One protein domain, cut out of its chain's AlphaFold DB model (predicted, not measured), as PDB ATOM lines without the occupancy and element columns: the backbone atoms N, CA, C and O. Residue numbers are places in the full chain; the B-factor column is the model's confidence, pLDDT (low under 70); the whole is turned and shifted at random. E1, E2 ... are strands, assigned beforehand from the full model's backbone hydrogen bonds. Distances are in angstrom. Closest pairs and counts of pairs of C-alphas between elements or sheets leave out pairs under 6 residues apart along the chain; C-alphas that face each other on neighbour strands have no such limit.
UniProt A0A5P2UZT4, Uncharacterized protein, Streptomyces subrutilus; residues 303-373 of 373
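What this domain is: This is residues 303 to 373 of the 373 residues of an uncharacterized protein of Streptomyces subrutilus (UniProt A0A5P2UZT4). There is little regular structure: a small antiparallel sheet, E1 - E2 - E3, widened past E3 by short pairings, lies between a long unnamed stretch, residues 303 to 331, and another, residues 352 to 373, that ends in a tail. The 71 printed residues have three named strands, E1, E2, E3 along the chain, a meander, each strand the antiparallel neighbour of the one before, and no named helix. The class is all strand, with 12 residues in named elements. The whole is only just loose, close to compact, with a radius of gyration of the C-alphas of 13.6 A and spans of 48 by 33 by 27 A.

How they stand to each other: E1, residues 332 to 336, and E2, residues 341 to 344, form a hairpin at 170 degrees, N 336 and O 341 being 2.9 A apart. E2 and E3, residues 349 to 351, form a hairpin at 146 degrees, with N 342 and O 350 2.7 A apart. Residues 356 to 357 pair antiparallel with residues 349 to 350 of E3 and with residues 363 to 364.

Where its parts are: E1 begins at C-alpha 332 (173.360, 218.013, 310.969) and measures 10.1 A, E2 9.8 A. E3, 6.6 A, ends at C-alpha 351 (168.649, 208.657, 305.532).

The domain as a whole: The printed part has no cut, and both links are tight. Residues 303 to 313, 337 to 339 and 368 to 373 have pLDDT under 70.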
ATOM      1  N   ALA A 303     191.902 200.927 302.174       31.44
ATOM      2  CA  ALA A 303     192.319 200.269 303.404       31.44
ATOM      3  C   ALA A 303     191.831 201.090 304.618       31.44
ATOM      4  O   ALA A 303     191.920 202.322 304.586       31.44
ATOM      5  N   PRO A 304     191.307 200.444 305.676       34.00
ATOM      6  CA  PRO A 304     190.806 201.145 306.848       34.00
ATOM      7  C   PRO A 304     191.991 201.771 307.576       34.00
ATOM      8  O   PRO A 304     192.742 201.095 308.274       34.00
ATOM      9  N   GLY A 305     192.195 203.064 307.364       36.19
ATOM     10  CA  GLY A 305     193.285 203.783 308.004       36.19
ATOM     11  C   GLY A 305     193.839 204.872 307.118       36.19
ATOM     12  O   GLY A 305     194.937 204.720 306.605       36.19
ATOM     13  N   LEU A 306     193.054 205.937 306.941       33.22
ATOM     14  CA  LEU A 306     193.486 207.333 306.793       33.22
ATOM     15  C   LEU A 306     192.219 208.195 306.640       33.22
ATOM     16  O   LEU A 306     191.971 208.800 305.604       33.22
ATOM     17  N   PHE A 307     191.388 208.232 307.687       33.88
ATOM     18  CA  PHE A 307     190.471 209.358 307.850       33.88
ATOM     19  C   PHE A 307     191.315 210.566 308.285       33.88
ATOM     20  O   PHE A 307     192.047 210.461 309.277       33.88
ATOM     21  N   PRO A 308     191.276 211.698 307.561       33.00
ATOM     22  CA  PRO A 308     191.911 212.918 308.021       33.00
ATOM     23  C   PRO A 308     191.340 213.308 309.388       33.00
ATOM     24  O   PRO A 308     190.141 213.230 309.633       33.00
ATOM     25  N   ARG A 309     192.226 213.760 310.272       34.62
ATOM     26  CA  ARG A 309     192.006 214.164 311.671       34.62
ATOM     27  C   ARG A 309     191.089 215.392 311.866       34.62
ATOM     28  O   ARG A 309     191.136 216.022 312.919       34.62
ATOM     29  N   PHE A 310     190.284 215.757 310.873       40.47
ATOM     30  CA  PHE A 310     189.398 216.916 310.902       40.47
ATOM     31  C   PHE A 310     187.956 216.468 311.113       40.47
ATOM     32  O   PHE A 310     187.299 216.117 310.147       40.47
ATOM     33  N   LEU A 311     187.499 216.476 312.370       50.09
ATOM     34  CA  LEU A 311     186.104 216.698 312.798       50.09
ATOM     35  C   LEU A 311     186.036 216.528 314.324       50.09
ATOM     36  O   LEU A 311     185.584 215.512 314.845       50.09
ATOM     37  N   MET A 312     186.519 217.523 315.070       61.28
ATOM     38  CA  MET A 312     186.015 217.696 316.433       61.28
ATOM     39  C   MET A 312     184.701 218.467 316.322       61.28
ATOM     40  O   MET A 312     184.668 219.551 315.739       61.28
ATOM     41  N   CYS A 313     183.619 217.886 316.841       67.81
ATOM     42  CA  CYS A 313     182.326 218.549 316.964       67.81
ATOM     43  C   CYS A 313     182.491 219.852 317.765       67.81
ATOM     44  O   CYS A 313     182.965 219.819 318.897       67.81
ATOM     45  N   GLN A 314     182.093 220.987 317.184       79.38
ATOM     46  CA  GLN A 314     182.189 222.310 317.822       79.38
ATOM     47  C   GLN A 314     180.897 222.729 318.553       79.38
ATOM     48  O   GLN A 314     180.828 223.829 319.096       79.38
ATOM     49  N   HIS A 315     179.869 221.874 318.578       79.88
ATOM     50  CA  HIS A 315     178.603 222.149 319.262       79.88
ATOM     51  C   HIS A 315     178.739 222.058 320.792       79.88
ATOM     52  O   HIS A 315     179.502 221.237 321.304       79.88
ATOM     53  N   GLN A 316     177.976 222.887 321.515       78.88
ATOM     54  CA  GLN A 316     177.809 222.807 322.969       78.88
ATOM     55  C   GLN A 316     176.323 222.612 323.332       78.88
ATOM     56  O   GLN A 316     175.510 223.461 322.961       78.88
ATOM     57  N   PRO A 317     175.969 221.543 324.076       81.62
ATOM     58  CA  PRO A 317     176.849 220.452 324.511       81.62
ATOM     59  C   PRO A 317     177.404 219.644 323.324       81.62
ATOM     60  O   PRO A 317     176.850 219.669 322.226       81.62
ATOM     61  N   ALA A 318     178.532 218.961 323.543       82.69
ATOM     62  CA  ALA A 318     179.168 218.151 322.509       82.69
ATOM     63  C   ALA A 318     178.220 217.040 322.040       82.69
ATOM     64  O   ALA A 318     177.609 216.352 322.859       82.69
ATOM     65  N   CYS A 319     178.108 216.868 320.724       89.38
ATOM     66  CA  CYS A 319     177.253 215.838 320.149       89.38
ATOM     67  C   CYS A 319     177.773 214.426 320.465       89.38
ATOM     68  O   CYS A 319     178.992 214.222 320.527       89.38
ATOM     69  N   PRO A 320     176.869 213.442 320.615       88.00
ATOM     70  CA  PRO A 320     177.251 212.067 320.904       88.00
ATOM     71  C   PRO A 320     178.056 211.453 319.742       88.00
ATOM     72  O   PRO A 320     177.780 211.734 318.567       88.00
ATOM     73  N   PRO A 321     179.061 210.606 320.030       85.31
ATOM     74  CA  PRO A 321     179.825 209.917 318.995       85.31
ATOM     75  C   PRO A 321     178.946 208.912 318.236       85.31
ATOM     76  O   PRO A 321     177.965 208.407 318.775       85.31
ATOM     77  N   ALA A 322     179.347 208.544 317.014       85.56
ATOM     78  CA  ALA A 322     178.615 207.599 316.154       85.56
ATOM     79  C   ALA A 322     178.426 206.186 316.758       85.56
ATOM     80  O   ALA A 322     177.697 205.367 316.211       85.56
ATOM     81  N   THR A 323     179.115 205.874 317.859       83.62
ATOM     82  CA  THR A 323     179.029 204.596 318.582       83.62
ATOM     83  C   THR A 323     178.138 204.646 319.823       83.62
ATOM     84  O   THR A 323     177.946 203.608 320.455       83.62
ATOM     85  N   ALA A 324     177.652 205.824 320.227       85.12
ATOM     86  CA  ALA A 324     176.776 205.960 321.388       85.12
ATOM     87  C   ALA A 324     175.343 205.517 321.046       85.12
ATOM     88  O   ALA A 324     174.953 205.636 319.893       85.12
ATOM     89  N   PRO A 325     174.534 205.026 322.002       82.00
ATOM     90  CA  PRO A 325     173.154 204.599 321.737       82.00
ATOM     91  C   PRO A 325     172.239 205.710 321.199       82.00
ATOM     92  O   PRO A 325     171.281 205.424 320.494       82.00
ATOM     93  N   ASP A 326     172.546 206.963 321.525       85.81
ATOM     94  CA  ASP A 326     171.833 208.184 321.149       85.81
ATOM     95  C   ASP A 326     172.537 208.953 320.015       85.81
ATOM     96  O   ASP A 326     172.375 210.166 319.883       85.81
ATOM     97  N   TRP A 327     173.329 208.266 319.183       85.75
ATOM     98  CA  TRP A 327     174.123 208.861 318.099       85.75
ATOM     99  C   TRP A 327     173.317 209.747 317.128       85.75
ATOM    100  O   TRP A 327     173.881 210.670 316.536       85.75
ATOM    101  N   GLU A 328     172.012 209.501 316.981       87.31
ATOM    102  CA  GLU A 328     171.078 210.276 316.149       87.31
ATOM    103  C   GLU A 328     170.856 211.709 316.658       87.31
ATOM    104  O   GLU A 328     170.455 212.578 315.890       87.31
ATOM    105  N   ALA A 329     171.158 211.995 317.931       85.62
ATOM    106  CA  ALA A 329     171.024 213.331 318.520       85.62
ATOM    107  C   ALA A 329     172.149 214.306 318.106       85.62
ATOM    108  O   ALA A 329     172.182 215.459 318.549       85.62
ATOM    109  N   ALA A 330     173.100 213.860 317.278       86.88
ATOM    110  CA  ALA A 330     174.128 214.721 316.714       86.88
ATOM    111  C   ALA A 330     173.543 215.730 315.709       86.88
ATOM    112  O   ALA A 330     172.623 215.429 314.956       86.88
ATOM    113  N   GLN A 331     174.096 216.944 315.681       86.94
ATOM    114  CA  GLN A 331     173.589 218.013 314.819       86.94
ATOM    115  C   GLN A 331     173.952 217.775 313.342       86.94
ATOM    116  O   GLN A 331     175.066 217.316 313.055       86.94
ATOM    117  N   PRO A 332     173.063 218.115 312.391       84.38
ATOM    118  CA  PRO A 332     173.360 218.013 310.969       84.38
ATOM    119  C   PRO A 332     174.414 219.052 310.556       84.38
ATOM    120  O   PRO A 332     174.264 220.245 310.807       84.38
ATOM    121  N   LEU A 333     175.479 218.597 309.895       79.38
ATOM    122  CA  LEU A 333     176.442 219.455 309.191       79.38
ATOM    123  C   LEU A 333     175.959 219.823 307.791       79.38
ATOM    124  O   LEU A 333     176.254 220.908 307.297       79.38
ATOM    125  N   ALA A 334     175.245 218.903 307.148       72.50
ATOM    126  CA  ALA A 334     174.643 219.107 305.844       72.50
ATOM    127  C   ALA A 334     173.310 218.364 305.790       72.50
ATOM    128  O   ALA A 334     173.192 217.243 306.289       72.50
ATOM    129  N   HIS A 335     172.316 218.993 305.174       78.75
ATOM    130  CA  HIS A 335     170.994 218.421 304.978       78.75
ATOM    131  C   HIS A 335     170.648 218.482 303.493       78.75
ATOM    132  O   HIS A 335     170.710 219.552 302.888       78.75
ATOM    133  N   HIS A 336     170.307 217.333 302.914       71.94
ATOM    134  CA  HIS A 336     169.969 217.184 301.505       71.94
ATOM    135  C   HIS A 336     168.575 216.562 301.385       71.94
ATOM    136  O   HIS A 336     168.438 215.403 300.991       71.94
ATOM    137  N   ALA A 337     167.544 217.347 301.720       60.44
ATOM    138  CA  ALA A 337     166.133 216.940 301.648       60.44
ATOM    139  C   ALA A 337     165.766 216.363 300.267       60.44
ATOM    140  O   ALA A 337     165.136 215.320 300.158       60.44
ATOM    141  N   GLU A 338     166.273 216.969 299.190       47.19
ATOM    142  CA  GLU A 338     166.035 216.524 297.804       47.19
ATOM    143  C   GLU A 338     166.634 215.138 297.473       47.19
ATOM    144  O   GLU A 338     166.289 214.535 296.455       47.19
ATOM    145  N   GLN A 339     167.578 214.655 298.287       59.03
ATOM    146  CA  GLN A 339     168.260 213.365 298.128       59.03
ATOM    147  C   GLN A 339     167.947 212.398 299.279       59.03
ATOM    148  O   GLN A 339     168.498 211.298 299.310       59.03
ATOM    149  N   ALA A 340     167.060 212.800 300.194       78.50
ATOM    150  CA  ALA A 340     166.611 212.031 301.342       78.50
ATOM    151  C   ALA A 340     167.732 211.585 302.308       78.50
ATOM    152  O   ALA A 340     167.677 210.483 302.861       78.50
ATOM    153  N   TRP A 341     168.757 212.424 302.530       86.62
ATOM    154  CA  TRP A 341     169.801 212.152 303.530       86.62
ATOM    155  C   TRP A 341     170.382 213.411 304.198       86.62
ATOM    156  O   TRP A 341     170.290 214.529 303.691       86.62
ATOM    157  N   SER A 342     171.001 213.224 305.364       88.06
ATOM    158  CA  SER A 342     171.702 214.239 306.159       88.06
ATOM    159  C   SER A 342     173.055 213.709 306.635       88.06
ATOM    160  O   SER A 342     173.156 212.555 307.037       88.06
ATOM    161  N   LEU A 343     174.096 214.543 306.627       90.56
ATOM    162  CA  LEU A 343     175.376 214.231 307.269       90.56
ATOM    163  C   LEU A 343     175.393 214.845 308.669       90.56
ATOM    164  O   LEU A 343     175.305 216.065 308.806       90.56
ATOM    165  N   LEU A 344     175.545 214.016 309.696       89.50
ATOM    166  CA  LEU A 344     175.650 214.441 311.088       89.50
ATOM    167  C   LEU A 344     177.097 214.781 311.461       89.50
ATOM    168  O   LEU A 344     178.059 214.260 310.894       89.50
ATOM    169  N   CYS A 345     177.275 215.631 312.472       87.06
ATOM    170  CA  CYS A 345     178.596 216.083 312.907       87.06
ATOM    171  C   CYS A 345     179.470 215.003 313.552       87.06
ATOM    172  O   CYS A 345     180.671 215.206 313.713       87.06
ATOM    173  N   ASN A 346     178.887 213.859 313.909       87.19
ATOM    174  CA  ASN A 346     179.613 212.666 314.342       87.19
ATOM    175  C   ASN A 346     180.026 211.754 313.166       87.19
ATOM    176  O   ASN A 346     180.557 210.668 313.395       87.19
ATOM    177  N   GLY A 347     179.808 212.200 311.922       83.69
ATOM    178  CA  GLY A 347     180.208 211.520 310.692       83.69
ATOM    179  C   GLY A 347     179.193 210.508 310.159       83.69
ATOM    180  O   GLY A 347     179.497 209.822 309.186       83.69
ATOM    181  N   VAL A 348     178.015 210.388 310.777       88.12
ATOM    182  CA  VAL A 348     176.964 209.475 310.314       88.12
ATOM    183  C   VAL A 348     176.188 210.090 309.148       88.12
ATOM    184  O   VAL A 348     175.762 211.241 309.221       88.12
ATOM    185  N   LEU A 349     175.976 209.311 308.088       89.44
ATOM    186  CA  LEU A 349     175.014 209.619 307.028       89.44
ATOM    187  C   LEU A 349     173.658 209.023 307.415       89.44
ATOM    188  O   LEU A 349     173.510 207.803 307.416       89.44
ATOM    189  N   LEU A 350     172.701 209.877 307.764       88.25
ATOM    190  CA  LEU A 350     171.337 209.516 308.143       88.25
ATOM    191  C   LEU A 350     170.406 209.670 306.937       88.25
ATOM    192  O   LEU A 350     170.372 210.734 306.327       88.25
ATOM    193  N   PHE A 351     169.637 208.639 306.610       87.38
ATOM    194  CA  PHE A 351     168.649 208.657 305.532       87.38
ATOM    195  C   PHE A 351     167.248 208.959 306.085       87.38
ATOM    196  O   PHE A 351     166.953 208.679 307.247       87.38
ATOM    197  N   GLU A 352     166.361 209.524 305.264       83.81
ATOM    198  CA  GLU A 352     164.984 209.853 305.684       83.81
ATOM    199  C   GLU A 352     164.159 208.627 306.090       83.81
ATOM    200  O   GLU A 352     163.208 208.743 306.862       83.81
ATOM    201  N   ASP A 353     164.524 207.440 305.609       80.19
ATOM    202  CA  ASP A 353     163.881 206.183 305.986       80.19
ATOM    203  C   ASP A 353     164.366 205.631 307.337       80.19
ATOM    204  O   ASP A 353     164.009 204.508 307.685       80.19
ATOM    205  N   THR A 354     165.131 206.414 308.110       83.81
ATOM    206  CA  THR A 354     165.804 206.060 309.378       83.81
ATOM    207  C   THR A 354     166.953 205.057 309.237       83.81
ATOM    208  O   THR A 354     167.517 204.615 310.236       83.81
ATOM    209  N   GLY A 355     167.341 204.698 308.008       87.88
ATOM    210  CA  GLY A 355     168.591 203.987 307.766       87.88
ATOM    211  C   GLY A 355     169.799 204.888 308.024       87.88
ATOM    212  O   GLY A 355     169.708 206.114 307.945       87.88
ATOM    213  N   ALA A 356     170.963 204.293 308.288       89.75
ATOM    214  CA  ALA A 356     172.196 205.062 308.444       89.75
ATOM    215  C   ALA A 356     173.445 204.325 307.953       89.75
ATOM    216  O   ALA A 356     173.532 203.098 308.006       89.75
ATOM    217  N   LEU A 357     174.442 205.089 307.507       88.81
ATOM    218  CA  LEU A 357     175.793 204.609 307.220       88.81
ATOM    219  C   LEU A 357     176.768 205.228 308.229       88.81
ATOM    220  O   LEU A 357     176.957 206.447 308.265       88.81
ATOM    221  N   LEU A 358     177.377 204.376 309.055       87.25
ATOM    222  CA  LEU A 358     178.342 204.777 310.076       87.25
ATOM    223  C   LEU A 358     179.717 205.092 309.451       87.25
ATOM    224  O   LEU A 358     180.056 204.531 308.404       87.25
ATOM    225  N   PRO A 359     180.561 205.916 310.106       79.00
ATOM    226  CA  PRO A 359     181.898 206.261 309.604       79.00
ATOM    227  C   PRO A 359     182.819 205.062 309.331       79.00
ATOM    228  O   PRO A 359     183.725 205.143 308.508       79.00
ATOM    229  N   ASP A 360     182.600 203.940 310.020       77.06
ATOM    230  CA  ASP A 360     183.355 202.694 309.841       77.06
ATOM    231  C   ASP A 360     182.814 201.801 308.708       77.06
ATOM    232  O   ASP A 360     183.315 200.696 308.493       77.06
ATOM    233  N   GLY A 361     181.808 202.279 307.972       76.75
ATOM    234  CA  GLY A 361     181.193 201.593 306.842       76.75
ATOM    235  C   GLY A 361     180.089 200.604 307.217       76.75
ATOM    236  O   GLY A 361     179.542 199.956 306.324       76.75
ATOM    237  N   ARG A 362     179.736 200.460 308.504       84.12
ATOM    238  CA  ARG A 362     178.581 199.648 308.915       84.12
ATOM    239  C   ARG A 362     177.267 200.326 308.529       84.12
ATOM    240  O   ARG A 362     177.125 201.540 308.643       84.12
ATOM    241  N   ILE A 363     176.298 199.514 308.114       86.38
ATOM    242  CA  ILE A 363     174.960 199.956 307.708       86.38
ATOM    243  C   ILE A 363     173.966 199.621 308.824       86.38
ATOM    244  O   ILE A 363     173.903 198.474 309.271       86.38
ATOM    245  N   ILE A 364     173.178 200.610 309.236       85.88
ATOM    246  CA  ILE A 364     171.983 200.452 310.065       85.88
ATOM    247  C   ILE A 364     170.787 200.427 309.117       85.88
ATOM    248  O   ILE A 364     170.608 201.329 308.296       85.88
ATOM    249  N   ALA A 365     170.006 199.353 309.186       86.25
ATOM    250  CA  ALA A 365     168.846 199.183 308.326       86.25
ATOM    251  C   ALA A 365     167.712 200.155 308.719       86.25
ATOM    252  O   ALA A 365     167.558 200.437 309.906       86.25
ATOM    253  N   PRO A 366     166.886 200.604 307.757       84.94
ATOM    254  CA  PRO A 366     165.713 201.441 308.011       84.94
ATOM    255  C   PRO A 366     164.764 200.839 309.056       84.94
ATOM    256  O   PRO A 366     164.302 199.702 308.909       84.94
ATOM    257  N   HIS A 367     164.403 201.609 310.080       71.62
ATOM    258  CA  HIS A 367     163.333 201.276 311.015       71.62
ATOM    259  C   HIS A 367     161.973 201.690 310.435       71.62
ATOM    260  O   HIS A 367     161.401 202.719 310.783       71.62
ATOM    261  N   ARG A 368     161.385 200.859 309.568       61.28
ATOM    262  CA  ARG A 368     159.940 200.967 309.303       61.28
ATOM    263  C   ARG A 368     159.170 200.493 310.542       61.28
ATOM    264  O   ARG A 368     159.349 199.332 310.918       61.28
ATOM    265  N   PRO A 369     158.234 201.269 311.119       46.50
ATOM    266  CA  PRO A 369     157.115 200.629 311.784       46.50
ATOM    267  C   PRO A 369     156.353 199.855 310.703       46.50
ATOM    268  O   PRO A 369     155.974 200.412 309.670       46.50
ATOM    269  N   LEU A 370     156.190 198.546 310.899       39.69
ATOM    270  CA  LEU A 370     155.234 197.755 310.130       39.69
ATOM    271  C   LEU A 370     153.878 198.451 310.276       39.69
ATOM    272  O   LEU A 370     153.285 198.411 311.352       39.69
ATOM    273  N   ALA A 371     153.408 199.115 309.221       36.81
ATOM    274  CA  ALA A 371     152.008 199.482 309.139       36.81
ATOM    275  C   ALA A 371     151.224 198.165 309.186       36.81
ATOM    276  O   ALA A 371     151.329 197.333 308.285       36.81
ATOM    277  N   THR A 372     150.551 197.939 310.311       38.09
ATOM    278  CA  THR A 372     149.566 196.877 310.506       38.09
ATOM    279  C   THR A 372     148.541 196.899 309.371       38.09
ATOM    280  O   THR A 372     148.177 197.974 308.899       38.09
ATOM    281  N   ALA A 373     148.167 195.684 308.956       38.53
ATOM    282  CA  ALA A 373     147.407 195.300 307.765       38.53
ATOM    283  C   ALA A 373     146.133 196.100 307.466       38.53
ATOM    284  O   ALA A 373     145.440 196.500 308.430       38.53
TER     285      ALA A 373